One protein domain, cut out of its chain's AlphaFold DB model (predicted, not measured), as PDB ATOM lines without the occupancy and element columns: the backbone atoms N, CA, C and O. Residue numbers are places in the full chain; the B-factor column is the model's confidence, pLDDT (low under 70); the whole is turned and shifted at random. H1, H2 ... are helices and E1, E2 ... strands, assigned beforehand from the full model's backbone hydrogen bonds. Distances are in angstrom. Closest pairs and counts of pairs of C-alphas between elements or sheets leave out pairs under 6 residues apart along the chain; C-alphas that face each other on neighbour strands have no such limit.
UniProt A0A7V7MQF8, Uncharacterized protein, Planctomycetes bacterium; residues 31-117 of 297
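What this domain is: This is residues 31 to 117 of the 297 residues of an uncharacterized protein of Planctomycetes bacterium (UniProt A0A7V7MQF8). The model is an elongated body of two small lobes with the short strand E1 between them: one lobe holds the hairpin of E4 and E5 with H3 beside it, the other holds the hairpin of E2 and E3 with H1 and H2, loosely put together. Residues 53 to 58, of which 53 belongs to H1, stick out free at the far end of the second lobe. The printed part has 87 residues, with three named helices and five named strands in the order E1, H1, E2, E3, H2, H3, E4, E5; the sheets are two separate antiparallel pairs, E2 - E3 and E4 - E5. The class is mixed, helices and strands, with under half of the residues in named elements. The whole is only just compact, close to loose, with a radius of gyration of the C-alphas of 14.2 A and spans of 46 by 25 by 18 A.

Where its parts are: Find C-alpha 101 at (135.597, 80.397, 72.776), where E4 begins; it runs 10.2 A over residues 101 to 104, and E5, residues 109 to 112, runs 10.3 A and ends at C-alpha 112 at (138.531, 82.101, 69.848). Before them comes H3, residues 88 to 96, 12.0 A long. Look next at E1, residues 39 to 41, 7.1 A, and at H1, residues 43 to 53, which starts at C-alpha 43 at (140.303, 60.029, 65.852) and runs 15.2 A. E2 is residues 62 to 64, 6.5 A, E3 is residues 71 to 73, 6.8 A, and H2 is residues 74 to 78, 6.0 A.

How they stand to each other: Start at the hairpin E4 and E5, antiparallel at 159 degrees, where N 102 and O 111 are within hydrogen-bond range at 2.9 A and N 111 and O 102 at 2.8 A. Residues 111 to 112 of E5 also pair, antiparallel, with residues 115 to 116. The closest C-alphas of H3 and E4 are those of Ala 94 and Ala 101, 5.4 A; those of H3 and E5 are Ala 94 and Tyr 112, 5.7 A. Moving on, E1 and H3 are near each other, with 8 pairs of C-alphas within 10 A. E1 pairs with no named strand, and E1 and H1 meet only through their link. In the hairpin E2 and E3, antiparallel at 148 degrees, look for N 63 and O 72 at 2.8 A. H1 and H2 only just touch, with 3 pairs of C-alphas within 8 A, the closest being Leu 46 and Ala 78 at 7.3 A. H1 and H3 are apart. In H2 and H3 every O i to N i+4 pair is within hydrogen-bond range; in H1, 5 of 7 are.

The domain as a whole: The two C-alphas farthest apart are those of Gly 56 and Gly 114, 46.4 A. The printed part has no cut, and no link is long. The mean pLDDT of the printed part is 70.7; 37 residues are under 70, among them residues 43 to 64, and H1 has a mean of 54.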
ATOM      1  N   TRP A  31     137.284  68.174  62.520       86.94
ATOM      2  CA  TRP A  31     136.327  68.457  61.454       86.94
ATOM      3  C   TRP A  31     135.121  69.230  61.990       86.94
ATOM      4  O   TRP A  31     134.827  69.196  63.186       86.94
ATOM      5  N   GLN A  32     134.435  69.950  61.103       87.12
ATOM      6  CA  GLN A  32     133.269  70.762  61.436       87.12
ATOM      7  C   GLN A  32     131.983  70.163  60.863       87.12
ATOM      8  O   GLN A  32     131.869  69.937  59.654       87.12
ATOM      9  N   CYS A  33     130.978  69.967  61.715       81.38
ATOM     10  CA  CYS A  33     129.659  69.518  61.294       81.38
ATOM     11  C   CYS A  33     129.003  70.535  60.349       81.38
ATOM     12  O   CYS A  33     128.899  71.714  60.657       81.38
ATOM     13  N   GLN A  34     128.486  70.096  59.203       81.25
ATOM     14  CA  GLN A  34     127.764  70.989  58.278       81.25
ATOM     15  C   GLN A  34     126.341  71.322  58.760       81.25
ATOM     16  O   GLN A  34     125.776  72.354  58.392       81.25
ATOM     17  N   GLY A  35     125.765  70.457  59.601       71.19
ATOM     18  CA  GLY A  35     124.434  70.632  60.174       71.19
ATOM     19  C   GLY A  35     124.391  71.791  61.159       71.19
ATOM     20  O   GLY A  35     123.742  72.803  60.893       71.19
ATOM     21  N   CYS A  36     125.127  71.680  62.262       69.50
ATOM     22  CA  CYS A  36     125.144  72.699  63.310       69.50
ATOM     23  C   CYS A  36     126.475  73.425  63.473       69.50
ATOM     24  O   CYS A  36     126.525  74.345  64.273       69.50
ATOM     25  N   GLY A  37     127.539  73.043  62.763       78.12
ATOM     26  CA  GLY A  37     128.836  73.713  62.853       78.12
ATOM     27  C   GLY A  37     129.653  73.440  64.117       78.12
ATOM     28  O   GLY A  37     130.671  74.105  64.326       78.12
ATOM     29  N   SER A  38     129.252  72.459  64.929       80.12
ATOM     30  CA  SER A  38     130.070  71.891  66.004       80.12
ATOM     31  C   SER A  38     131.407  71.361  65.480       80.12
ATOM     32  O   SER A  38     131.522  70.952  64.323       80.12
ATOM     33  N   ILE A  39     132.426  71.388  66.339       86.50
ATOM     34  CA  ILE A  39     133.768  70.885  66.037       86.50
ATOM     35  C   ILE A  39     133.938  69.533  66.726       86.50
ATOM     36  O   ILE A  39     133.653  69.410  67.913       86.50
ATOM     37  N   HIS A  40     134.438  68.548  65.989       84.31
ATOM     38  CA  HIS A  40     134.656  67.187  66.473       84.31
ATOM     39  C   HIS A  40     136.089  66.742  66.205       84.31
ATOM     40  O   HIS A  40     136.701  67.145  65.211       84.31
ATOM     41  N   PHE A  41     136.613  65.881  67.074       85.00
ATOM     42  CA  PHE A  41     137.899  65.231  66.866       85.00
ATOM     43  C   PHE A  41     137.732  64.035  65.916       85.00
ATOM     44  O   PHE A  41     136.767  63.280  66.008       85.00
ATOM     45  N   LYS A  42     138.640  63.870  64.953       76.50
ATOM     46  CA  LYS A  42     138.542  62.819  63.929       76.50
ATOM     47  C   LYS A  42     138.878  61.430  64.445       76.50
ATOM     48  O   LYS A  42     138.362  60.459  63.897       76.50
ATOM     49  N   GLN A  43     139.759  61.322  65.438       67.44
ATOM     50  CA  GLN A  43     140.303  60.029  65.852       67.44
ATOM     51  C   GLN A  43     139.206  59.087  66.377       67.44
ATOM     52  O   GLN A  43     139.193  57.918  66.006       67.44
ATOM     53  N   GLU A  44     138.202  59.630  67.071       54.69
ATOM     54  CA  GLU A  44     137.026  58.885  67.552       54.69
ATOM     55  C   GLU A  44     136.194  58.261  66.411       54.69
ATOM     56  O   GLU A  44     135.548  57.235  66.601       54.69
ATOM     57  N   GLY A  45     136.220  58.836  65.201       51.91
ATOM     58  CA  GLY A  45     135.519  58.301  64.025       51.91
ATOM     59  C   GLY A  45     136.381  57.433  63.099       51.91
ATOM     60  O   GLY A  45     135.841  56.639  62.330       51.91
ATOM     61  N   LEU A  46     137.709  57.586  63.147       56.72
ATOM     62  CA  LEU A  46     138.664  56.849  62.308       56.72
ATOM     63  C   LEU A  46     139.077  55.500  62.926       56.72
ATOM     64  O   LEU A  46     139.369  54.570  62.181       56.72
ATOM     65  N   GLU A  47     139.065  55.356  64.253       55.28
ATOM     66  CA  GLU A  47     139.321  54.065  64.919       55.28
ATOM     67  C   GLU A  47     138.232  53.034  64.565       55.28
ATOM     68  O   GLU A  47     138.539  51.902  64.199       55.28
ATOM     69  N   VAL A  48     136.972  53.477  64.491       50.34
ATOM     70  CA  VAL A  48     135.831  52.665  64.022       50.34
ATOM     71  C   VAL A  48     135.970  52.267  62.541       50.34
ATOM     72  O   VAL A  48     135.524  51.198  62.133       50.34
ATOM     73  N   LEU A  49     136.609  53.098  61.708       52.00
ATOM     74  CA  LEU A  49     136.879  52.760  60.302       52.00
ATOM     75  C   LEU A  49     137.946  51.690  60.139       52.00
ATOM     76  O   LEU A  49     137.803  50.849  59.254       52.00
ATOM     77  N   ALA A  50     139.015  51.762  60.933       53.88
ATOM     78  CA  ALA A  50     140.116  50.812  60.853       53.88
ATOM     79  C   ALA A  50     139.618  49.391  61.156       53.88
ATOM     80  O   ALA A  50     139.913  48.463  60.409       53.88
ATOM     81  N   GLU A  51     138.756  49.245  62.166       51.50
ATOM     82  CA  GLU A  51     138.130  47.963  62.509       51.50
ATOM     83  C   GLU A  51     137.166  47.452  61.423       51.50
ATOM     84  O   GLU A  51     137.089  46.249  61.168       51.50
ATOM     85  N   LEU A  52     136.438  48.348  60.745       44.78
ATOM     86  CA  LEU A  52     135.446  47.973  59.728       44.78
ATOM     87  C   LEU A  52     136.048  47.723  58.333       44.78
ATOM     88  O   LEU A  52     135.480  46.946  57.562       44.78
ATOM     89  N   GLN A  53     137.186  48.344  57.999       51.34
ATOM     90  CA  GLN A  53     137.905  48.108  56.739       51.34
ATOM     91  C   GLN A  53     138.635  46.759  56.717       51.34
ATOM     92  O   GLN A  53     138.647  46.107  55.671       51.34
ATOM     93  N   ASP A  54     139.162  46.297  57.855       50.50
ATOM     94  CA  ASP A  54     139.807  44.978  57.971       50.50
ATOM     95  C   ASP A  54     138.832  43.809  57.725       50.50
ATOM     96  O   ASP A  54     139.246  42.697  57.395       50.50
ATOM     97  N   LEU A  55     137.521  44.066  57.795       46.62
ATOM     98  CA  LEU A  55     136.461  43.091  57.524       46.62
ATOM     99  C   LEU A  55     136.035  43.020  56.045       46.62
ATOM    100  O   LEU A  55     135.119  42.270  55.711       46.62
ATOM    101  N   GLY A  56     136.683  43.768  55.144       35.69
ATOM    102  CA  GLY A  56     136.465  43.662  53.694       35.69
ATOM    103  C   GLY A  56     135.120  44.198  53.187       35.69
ATOM    104  O   GLY A  56     134.754  43.938  52.041       35.69
ATOM    105  N   ASN A  57     134.388  44.950  54.012       40.53
ATOM    106  CA  ASN A  57     133.122  45.569  53.631       40.53
ATOM    107  C   ASN A  57     133.354  46.955  53.008       40.53
ATOM    108  O   ASN A  57     134.134  47.759  53.517       40.53
ATOM    109  N   GLU A  58     132.633  47.269  51.927       43.47
ATOM    110  CA  GLU A  58     132.488  48.652  51.462       43.47
ATOM    111  C   GLU A  58     131.835  49.460  52.592       43.47
ATOM    112  O   GLU A  58     130.669  49.249  52.926       43.47
ATOM    113  N   VAL A  59     132.594  50.359  53.229       43.66
ATOM    114  CA  VAL A  59     132.080  51.162  54.344       43.66
ATOM    115  C   VAL A  59     131.100  52.202  53.803       43.66
ATOM    116  O   VAL A  59     131.458  53.335  53.487       43.66
ATOM    117  N   SER A  60     129.827  51.824  53.733       45.12
ATOM    118  CA  SER A  60     128.679  52.716  53.540       45.12
ATOM    119  C   SER A  60     128.199  53.340  54.865       45.12
ATOM    120  O   SER A  60     127.066  53.806  54.976       45.12
ATOM    121  N   GLY A  61     129.067  53.372  55.883       49.91
ATOM    122  CA  GLY A  61     128.788  53.951  57.195       49.91
ATOM    123  C   GLY A  61     128.813  55.483  57.201       49.91
ATOM    124  O   GLY A  61     129.622  56.126  56.526       49.91
ATOM    125  N   GLY A  62     127.927  56.082  57.998       57.50
ATOM    126  CA  GLY A  62     127.953  57.507  58.331       57.50
ATOM    127  C   GLY A  62     128.247  57.739  59.817       57.50
ATOM    128  O   GLY A  62     127.718  56.998  60.642       57.50
ATOM    129  N   SER A  63     129.050  58.757  60.135       64.94
ATOM    130  CA  SER A  63     129.308  59.272  61.485       64.94
ATOM    131  C   SER A  63     128.253  60.314  61.840       64.94
ATOM    132  O   SER A  63     127.939  61.182  61.025       64.94
ATOM    133  N   THR A  64     127.693  60.225  63.039       67.06
ATOM    134  CA  THR A  64     126.641  61.129  63.507       67.06
ATOM    135  C   THR A  64     127.254  62.224  64.372       67.06
ATOM    136  O   THR A  64     127.976  61.936  65.322       67.06
ATOM    137  N   CYS A  65     126.965  63.485  64.050       72.56
ATOM    138  CA  CYS A  65     127.326  64.620  64.891       72.56
ATOM    139  C   CYS A  65     126.646  64.494  66.263       72.56
ATOM    140  O   CYS A  65     125.417  64.481  66.334       72.56
ATOM    141  N   SER A  66     127.434  64.458  67.339       63.84
ATOM    142  CA  SER A  66     126.933  64.345  68.719       63.84
ATOM    143  C   SER A  66     126.079  65.537  69.166       63.84
ATOM    144  O   SER A  66     125.254  65.395  70.060       63.84
ATOM    145  N   GLU A  67     126.243  66.704  68.535       68.00
ATOM    146  CA  GLU A  67     125.546  67.936  68.928       68.00
ATOM    147  C   GLU A  67     124.191  68.113  68.234       68.00
ATOM    148  O   GLU A  67     123.253  68.643  68.822       68.00
ATOM    149  N   CYS A  68     124.068  67.712  66.964       64.44
ATOM    150  CA  CYS A  68     122.847  67.956  66.186       64.44
ATOM    151  C   CYS A  68     122.299  66.745  65.435       64.44
ATOM    152  O   CYS A  68     121.365  66.897  64.650       64.44
ATOM    153  N   GLY A  69     122.904  65.569  65.600       61.06
ATOM    154  CA  GLY A  69     122.454  64.339  64.954       61.06
ATOM    155  C   GLY A  69     122.680  64.291  63.441       61.06
ATOM    156  O   GLY A  69     122.281  63.329  62.796       61.06
ATOM    157  N   THR A  70     123.314  65.305  62.837       68.31
ATOM    158  CA  THR A  70     123.584  65.299  61.394       68.31
ATOM    159  C   THR A  70     124.570  64.193  61.059       68.31
ATOM    160  O   THR A  70     125.681  64.159  61.592       68.31
ATOM    161  N   ARG A  71     124.163  63.300  60.156       65.56
ATOM    162  CA  ARG A  71     125.006  62.215  59.682       65.56
ATOM    163  C   ARG A  71     125.900  62.683  58.541       65.56
ATOM    164  O   ARG A  71     125.473  63.341  57.597       65.56
ATOM    165  N   HIS A  72     127.164  62.324  58.637       73.00
ATOM    166  CA  HIS A  72     128.208  62.613  57.674       73.00
ATOM    167  C   HIS A  72     128.745  61.300  57.135       73.00
ATOM    168  O   HIS A  72     129.024  60.380  57.900       73.00
ATOM    169  N   ARG A  73     128.938  61.198  55.819       73.88
ATOM    170  CA  ARG A  73     129.610  60.024  55.254       73.88
ATOM    171  C   ARG A  73     131.020  59.960  55.813       73.88
ATOM    172  O   ARG A  73     131.771  60.930  55.716       73.88
ATOM    173  N   VAL A  74     131.397  58.812  56.362       69.19
ATOM    174  CA  VAL A  74     132.698  58.696  57.015       69.19
ATOM    175  C   VAL A  74     133.839  58.895  56.010       69.19
ATOM    176  O   VAL A  74     134.816  59.571  56.316       69.19
ATOM    177  N   ALA A  75     133.670  58.441  54.764       67.19
ATOM    178  CA  ALA A  75     134.607  58.709  53.670       67.19
ATOM    179  C   ALA A  75     134.806  60.216  53.383       67.19
ATOM    180  O   ALA A  75     135.883  60.643  52.967       67.19
ATOM    181  N   GLU A  76     133.791  61.050  53.620       74.19
ATOM    182  CA  GLU A  76     133.894  62.504  53.449       74.19
ATOM    183  C   GLU A  76     134.658  63.163  54.606       74.19
ATOM    184  O   GLU A  76     135.469  64.056  54.372       74.19
ATOM    185  N   ILE A  77     134.472  62.680  55.839       75.38
ATOM    186  CA  ILE A  77     135.285  63.104  56.990       75.38
ATOM    187  C   ILE A  77     136.747  62.665  56.799       75.38
ATOM    188  O   ILE A  77     137.661  63.476  56.946       75.38
ATOM    189  N   ALA A  78     136.973  61.406  56.416       71.62
ATOM    190  CA  ALA A  78     138.305  60.826  56.241       71.62
ATOM    191  C   ALA A  78     139.088  61.455  55.075       71.62
ATOM    192  O   ALA A  78     140.305  61.597  55.147       71.62
ATOM    193  N   SER A  79     138.398  61.884  54.013       73.38
ATOM    194  CA  SER A  79     139.019  62.621  52.899       73.38
ATOM    195  C   SER A  79     139.342  64.080  53.230       73.38
ATOM    196  O   SER A  79     139.988  64.761  52.436       73.38
ATOM    197  N   GLY A  80     138.916  64.561  54.398       77.19
ATOM    198  CA  GLY A  80     139.160  65.916  54.866       77.19
ATOM    199  C   GLY A  80     138.188  66.966  54.320       77.19
ATOM    200  O   GLY A  80     138.446  68.164  54.417       77.19
ATOM    201  N   LYS A  81     137.050  66.544  53.750       81.44
ATOM    202  CA  LYS A  81     136.042  67.443  53.158       81.44
ATOM    203  C   LYS A  81     135.534  68.495  54.148       81.44
ATOM    204  O   LYS A  81     135.168  69.596  53.742       81.44
ATOM    205  N   PHE A  82     135.496  68.142  55.431       84.00
ATOM    206  CA  PHE A  82     134.946  68.963  56.508       84.00
ATOM    207  C   PHE A  82     136.017  69.508  57.455       84.00
ATOM    208  O   PHE A  82     135.691  69.948  58.557       84.00
ATOM    209  N   ASP A  83     137.285  69.466  57.054       87.12
ATOM    210  CA  ASP A  83     138.394  69.819  57.931       87.12
ATOM    211  C   ASP A  83     138.333  71.267  58.385       87.12
ATOM    212  O   ASP A  83     138.026  72.190  57.622       87.12
ATOM    213  N   MET A  84     138.671  71.454  59.656       86.50
ATOM    214  CA  MET A  84     139.073  72.763  60.132       86.50
ATOM    215  C   MET A  84     140.379  73.160  59.431       86.50
ATOM    216  O   MET A  84     141.258  72.334  59.207       86.50
ATOM    217  N   GLN A  85     140.486  74.428  59.047       84.06
ATOM    218  CA  GLN A  85     141.647  74.959  58.325       84.06
ATOM    219  C   GLN A  85     142.681  75.596  59.258       84.06
ATOM    220  O   GLN A  85     143.819  75.829  58.853       84.06
ATOM    221  N   ASP A  86     142.285  75.936  60.484       84.81
ATOM    222  CA  ASP A  86     143.232  76.376  61.504       84.81
ATOM    223  C   ASP A  86     143.972  75.190  62.131       84.81
ATOM    224  O   ASP A  86     143.582  74.038  61.974       84.81
ATOM    225  N   SER A  87     145.072  75.467  62.835       86.38
ATOM    226  CA  SER A  87     145.890  74.411  63.426       86.38
ATOM    227  C   SER A  87     145.156  73.667  64.543       86.38
ATOM    228  O   SER A  87     144.489  74.282  65.378       86.38
ATOM    229  N   ASP A  88     145.378  72.353  64.626       86.69
ATOM    230  CA  ASP A  88     144.865  71.495  65.703       86.69
ATOM    231  C   ASP A  88     145.176  72.058  67.095       86.69
ATOM    232  O   ASP A  88     144.334  72.032  67.983       86.69
ATOM    233  N   GLU A  89     146.360  72.649  67.279       87.81
ATOM    234  CA  GLU A  89     146.755  73.301  68.533       87.81
ATOM    235  C   GLU A  89     145.859  74.491  68.897       87.81
ATOM    236  O   GLU A  89     145.571  74.712  70.073       87.81
ATOM    237  N   LEU A  90     145.447  75.293  67.910       85.94
ATOM    238  CA  LEU A  90     144.555  76.429  68.134       85.94
ATOM    239  C   LEU A  90     143.139  75.946  68.448       85.94
ATOM    240  O   LEU A  90     142.498  76.485  69.348       85.94
ATOM    241  N   ILE A  91     142.677  74.919  67.736       87.31
ATOM    242  CA  ILE A  91     141.347  74.332  67.912       87.31
ATOM    243  C   ILE A  91     141.243  73.652  69.279       87.31
ATOM    244  O   ILE A  91     140.319  73.941  70.032       87.31
ATOM    245  N   ALA A  92     142.233  72.841  69.656       85.31
ATOM    246  CA  ALA A  92     142.312  72.210  70.969       85.31
ATOM    247  C   ALA A  92     142.318  73.250  72.099       85.31
ATOM    248  O   ALA A  92     141.601  73.097  73.086       85.31
ATOM    249  N   LYS A  93     143.074  74.349  71.942       84.81
ATOM    250  CA  LYS A  93     143.067  75.465  72.903       84.81
ATOM    251  C   LYS A  93     141.703  76.135  73.000       84.81
ATOM    252  O   LYS A  93     141.299  76.474  74.104       84.81
ATOM    253  N   ALA A  94     141.005  76.320  71.881       83.88
ATOM    254  CA  ALA A  94     139.665  76.893  71.882       83.88
ATOM    255  C   ALA A  94     138.658  75.984  72.602       83.88
ATOM    256  O   ALA A  94     137.901  76.463  73.439       83.88
ATOM    257  N   LEU A  95     138.691  74.674  72.338       82.31
ATOM    258  CA  LEU A  95     137.811  73.699  72.994       82.31
ATOM    259  C   LEU A  95     138.108  73.548  74.497       82.31
ATOM    260  O   LEU A  95     137.193  73.317  75.282       82.31
ATOM    261  N   ALA A  96     139.366  73.722  74.911       81.00
ATOM    262  CA  ALA A  96     139.784  73.660  76.313       81.00
ATOM    263  C   ALA A  96     139.578  74.974  77.100       81.00
ATOM    264  O   ALA A  96     139.739  74.983  78.321       81.00
ATOM    265  N   ASP A  97     139.241  76.085  76.433       80.94
ATOM    266  CA  ASP A  97     139.104  77.425  77.030       80.94
ATOM    267  C   ASP A  97     137.732  78.046  76.686       80.94
ATOM    268  O   ASP A  97     137.644  79.013  75.915       80.94
ATOM    269  N   PRO A  98     136.634  77.511  77.261       73.75
ATOM    270  CA  PRO A  98     135.269  77.925  76.932       73.75
ATOM    271  C   PRO A  98     134.965  79.384  77.303       73.75
ATOM    272  O   PRO A  98     134.034  79.968  76.764       73.75
ATOM    273  N   GLY A  99     135.756  80.007  78.186       66.12
ATOM    274  CA  GLY A  99     135.611  81.426  78.530       66.12
ATOM    275  C   GLY A  99     136.057  82.382  77.417       66.12
ATOM    276  O   GLY A  99     135.667  83.547  77.418       66.12
ATOM    277  N   ASN A 100     136.855  81.897  76.462       72.38
ATOM    278  CA  ASN A 100     137.347  82.675  75.324       72.38
ATOM    279  C   ASN A 100     136.918  82.099  73.969       72.38
ATOM    280  O   ASN A 100     137.243  82.691  72.935       72.38
ATOM    281  N   ALA A 101     136.216  80.966  73.960       77.56
ATOM    282  CA  ALA A 101     135.597  80.397  72.776       77.56
ATOM    283  C   ALA A 101     134.113  80.772  72.718       77.56
ATOM    284  O   ALA A 101     133.396  80.699  73.710       77.56
ATOM    285  N   SER A 102     133.638  81.177  71.546       75.31
ATOM    286  CA  SER A 102     132.235  81.528  71.335       75.31
ATOM    287  C   SER A 102     131.725  80.956  70.024       75.31
ATOM    288  O   SER A 102     132.430  80.981  69.014       75.31
ATOM    289  N   TRP A 103     130.476  80.509  70.034       77.81
ATOM    290  CA  TRP A 103     129.804  79.937  68.879       77.81
ATOM    291  C   TRP A 103     128.730  80.884  68.331       77.81
ATOM    292  O   TRP A 103     127.757  81.192  69.022       77.81
ATOM    293  N   ASP A 104     128.885  81.329  67.082       69.00
ATOM    294  CA  ASP A 104     127.852  82.062  66.348       69.00
ATOM    295  C   ASP A 104     126.972  81.071  65.572       69.00
ATOM    296  O   ASP A 104     127.344  80.576  64.503       69.00
ATOM    297  N   ARG A 105     125.778  80.802  66.117       65.19
ATOM    298  CA  ARG A 105     124.786  79.891  65.526       65.19
ATOM    299  C   ARG A 105     124.307  80.335  64.144       65.19
ATOM    300  O   ARG A 105     124.066  79.478  63.301       65.19
ATOM    301  N   GLN A 106     124.161  81.641  63.900       63.31
ATOM    302  CA  GLN A 106     123.639  82.147  62.624       63.31
ATOM    303  C   GLN A 106     124.666  81.989  61.510       63.31
ATOM    304  O   GLN A 106     124.333  81.584  60.400       63.31
ATOM    305  N   ARG A 107     125.928  82.293  61.814       64.81
ATOM    306  CA  ARG A 107     127.028  82.183  60.846       64.81
ATOM    307  C   ARG A 107     127.619  80.789  60.758       64.81
ATOM    308  O   ARG A 107     128.518  80.560  59.954       64.81
ATOM    309  N   LYS A 108     127.147  79.891  61.617       68.62
ATOM    310  CA  LYS A 108     127.760  78.606  61.887       68.62
ATOM    311  C   LYS A 108     129.292  78.725  62.040       68.62
ATOM    312  O   LYS A 108     130.057  77.949  61.465       68.62
ATOM    313  N   GLN A 109     129.740  79.678  62.863       79.94
ATOM    314  CA  GLN A 109     131.157  80.001  63.019       79.94
ATOM    315  C   GLN A 109     131.628  80.044  64.478       79.94
ATOM    316  O   GLN A 109     131.084  80.766  65.312       79.94
ATOM    317  N   TRP A 110     132.704  79.310  64.771       81.44
ATOM    318  CA  TRP A 110     133.415  79.412  66.044       81.44
ATOM    319  C   TRP A 110     134.361  80.602  66.031       81.44
ATOM    320  O   TRP A 110     134.939  80.937  65.002       81.44
ATOM    321  N   SER A 111     134.553  81.222  67.187       79.50
ATOM    322  CA  SER A 111     135.588  82.226  67.411       79.50
ATOM    323  C   SER A 111     136.365  81.906  68.678       79.50
ATOM    324  O   SER A 111     135.782  81.447  69.655       79.50
ATOM    325  N   TYR A 112     137.666  82.184  68.677       84.31
ATOM    326  CA  TYR A 112     138.531  82.101  69.848       84.31
ATOM    327  C   TYR A 112     139.230  83.444  70.071       84.31
ATOM    328  O   TYR A 112     139.874  83.978  69.165       84.31
ATOM    329  N   ARG A 113     139.073  84.026  71.267       80.31
ATOM    330  CA  ARG A 113     139.576  85.367  71.633       80.31
ATOM    331  C   ARG A 113     139.153  86.450  70.631       80.31
ATOM    332  O   ARG A 113     139.959  87.276  70.203       80.31
ATOM    333  N   GLY A 114     137.888  86.396  70.212       72.75
ATOM    334  CA  GLY A 114     137.298  87.332  69.251       72.75
ATOM    335  C   GLY A 114     137.763  87.160  67.800       72.75
ATOM    336  O   GLY A 114     137.403  87.979  66.958       72.75
ATOM    337  N   LYS A 115     138.551  86.121  67.482       78.38
ATOM    338  CA  LYS A 115     138.959  85.800  66.108       78.38
ATOM    339  C   LYS A 115     138.201  84.577  65.594       78.38
ATOM    340  O   LYS A 115     138.206  83.564  66.292       78.38
ATOM    341  N   PRO A 116     137.590  84.634  64.399       80.69
ATOM    342  CA  PRO A 116     136.889  83.490  63.840       80.69
ATOM    343  C   PRO A 116     137.866  82.356  63.528       80.69
ATOM    344  O   PRO A 116     138.916  82.591  62.925       80.69
ATOM    345  N   LEU A 117     137.492  81.140  63.916       81.75
ATOM    346  CA  LEU A 117     138.131  79.920  63.451       81.75
ATOM    347  C   LEU A 117     137.650  79.615  62.027       81.75
ATOM    348  O   LEU A 117     136.473  79.787  61.689       81.75
TER     349      LEU A 117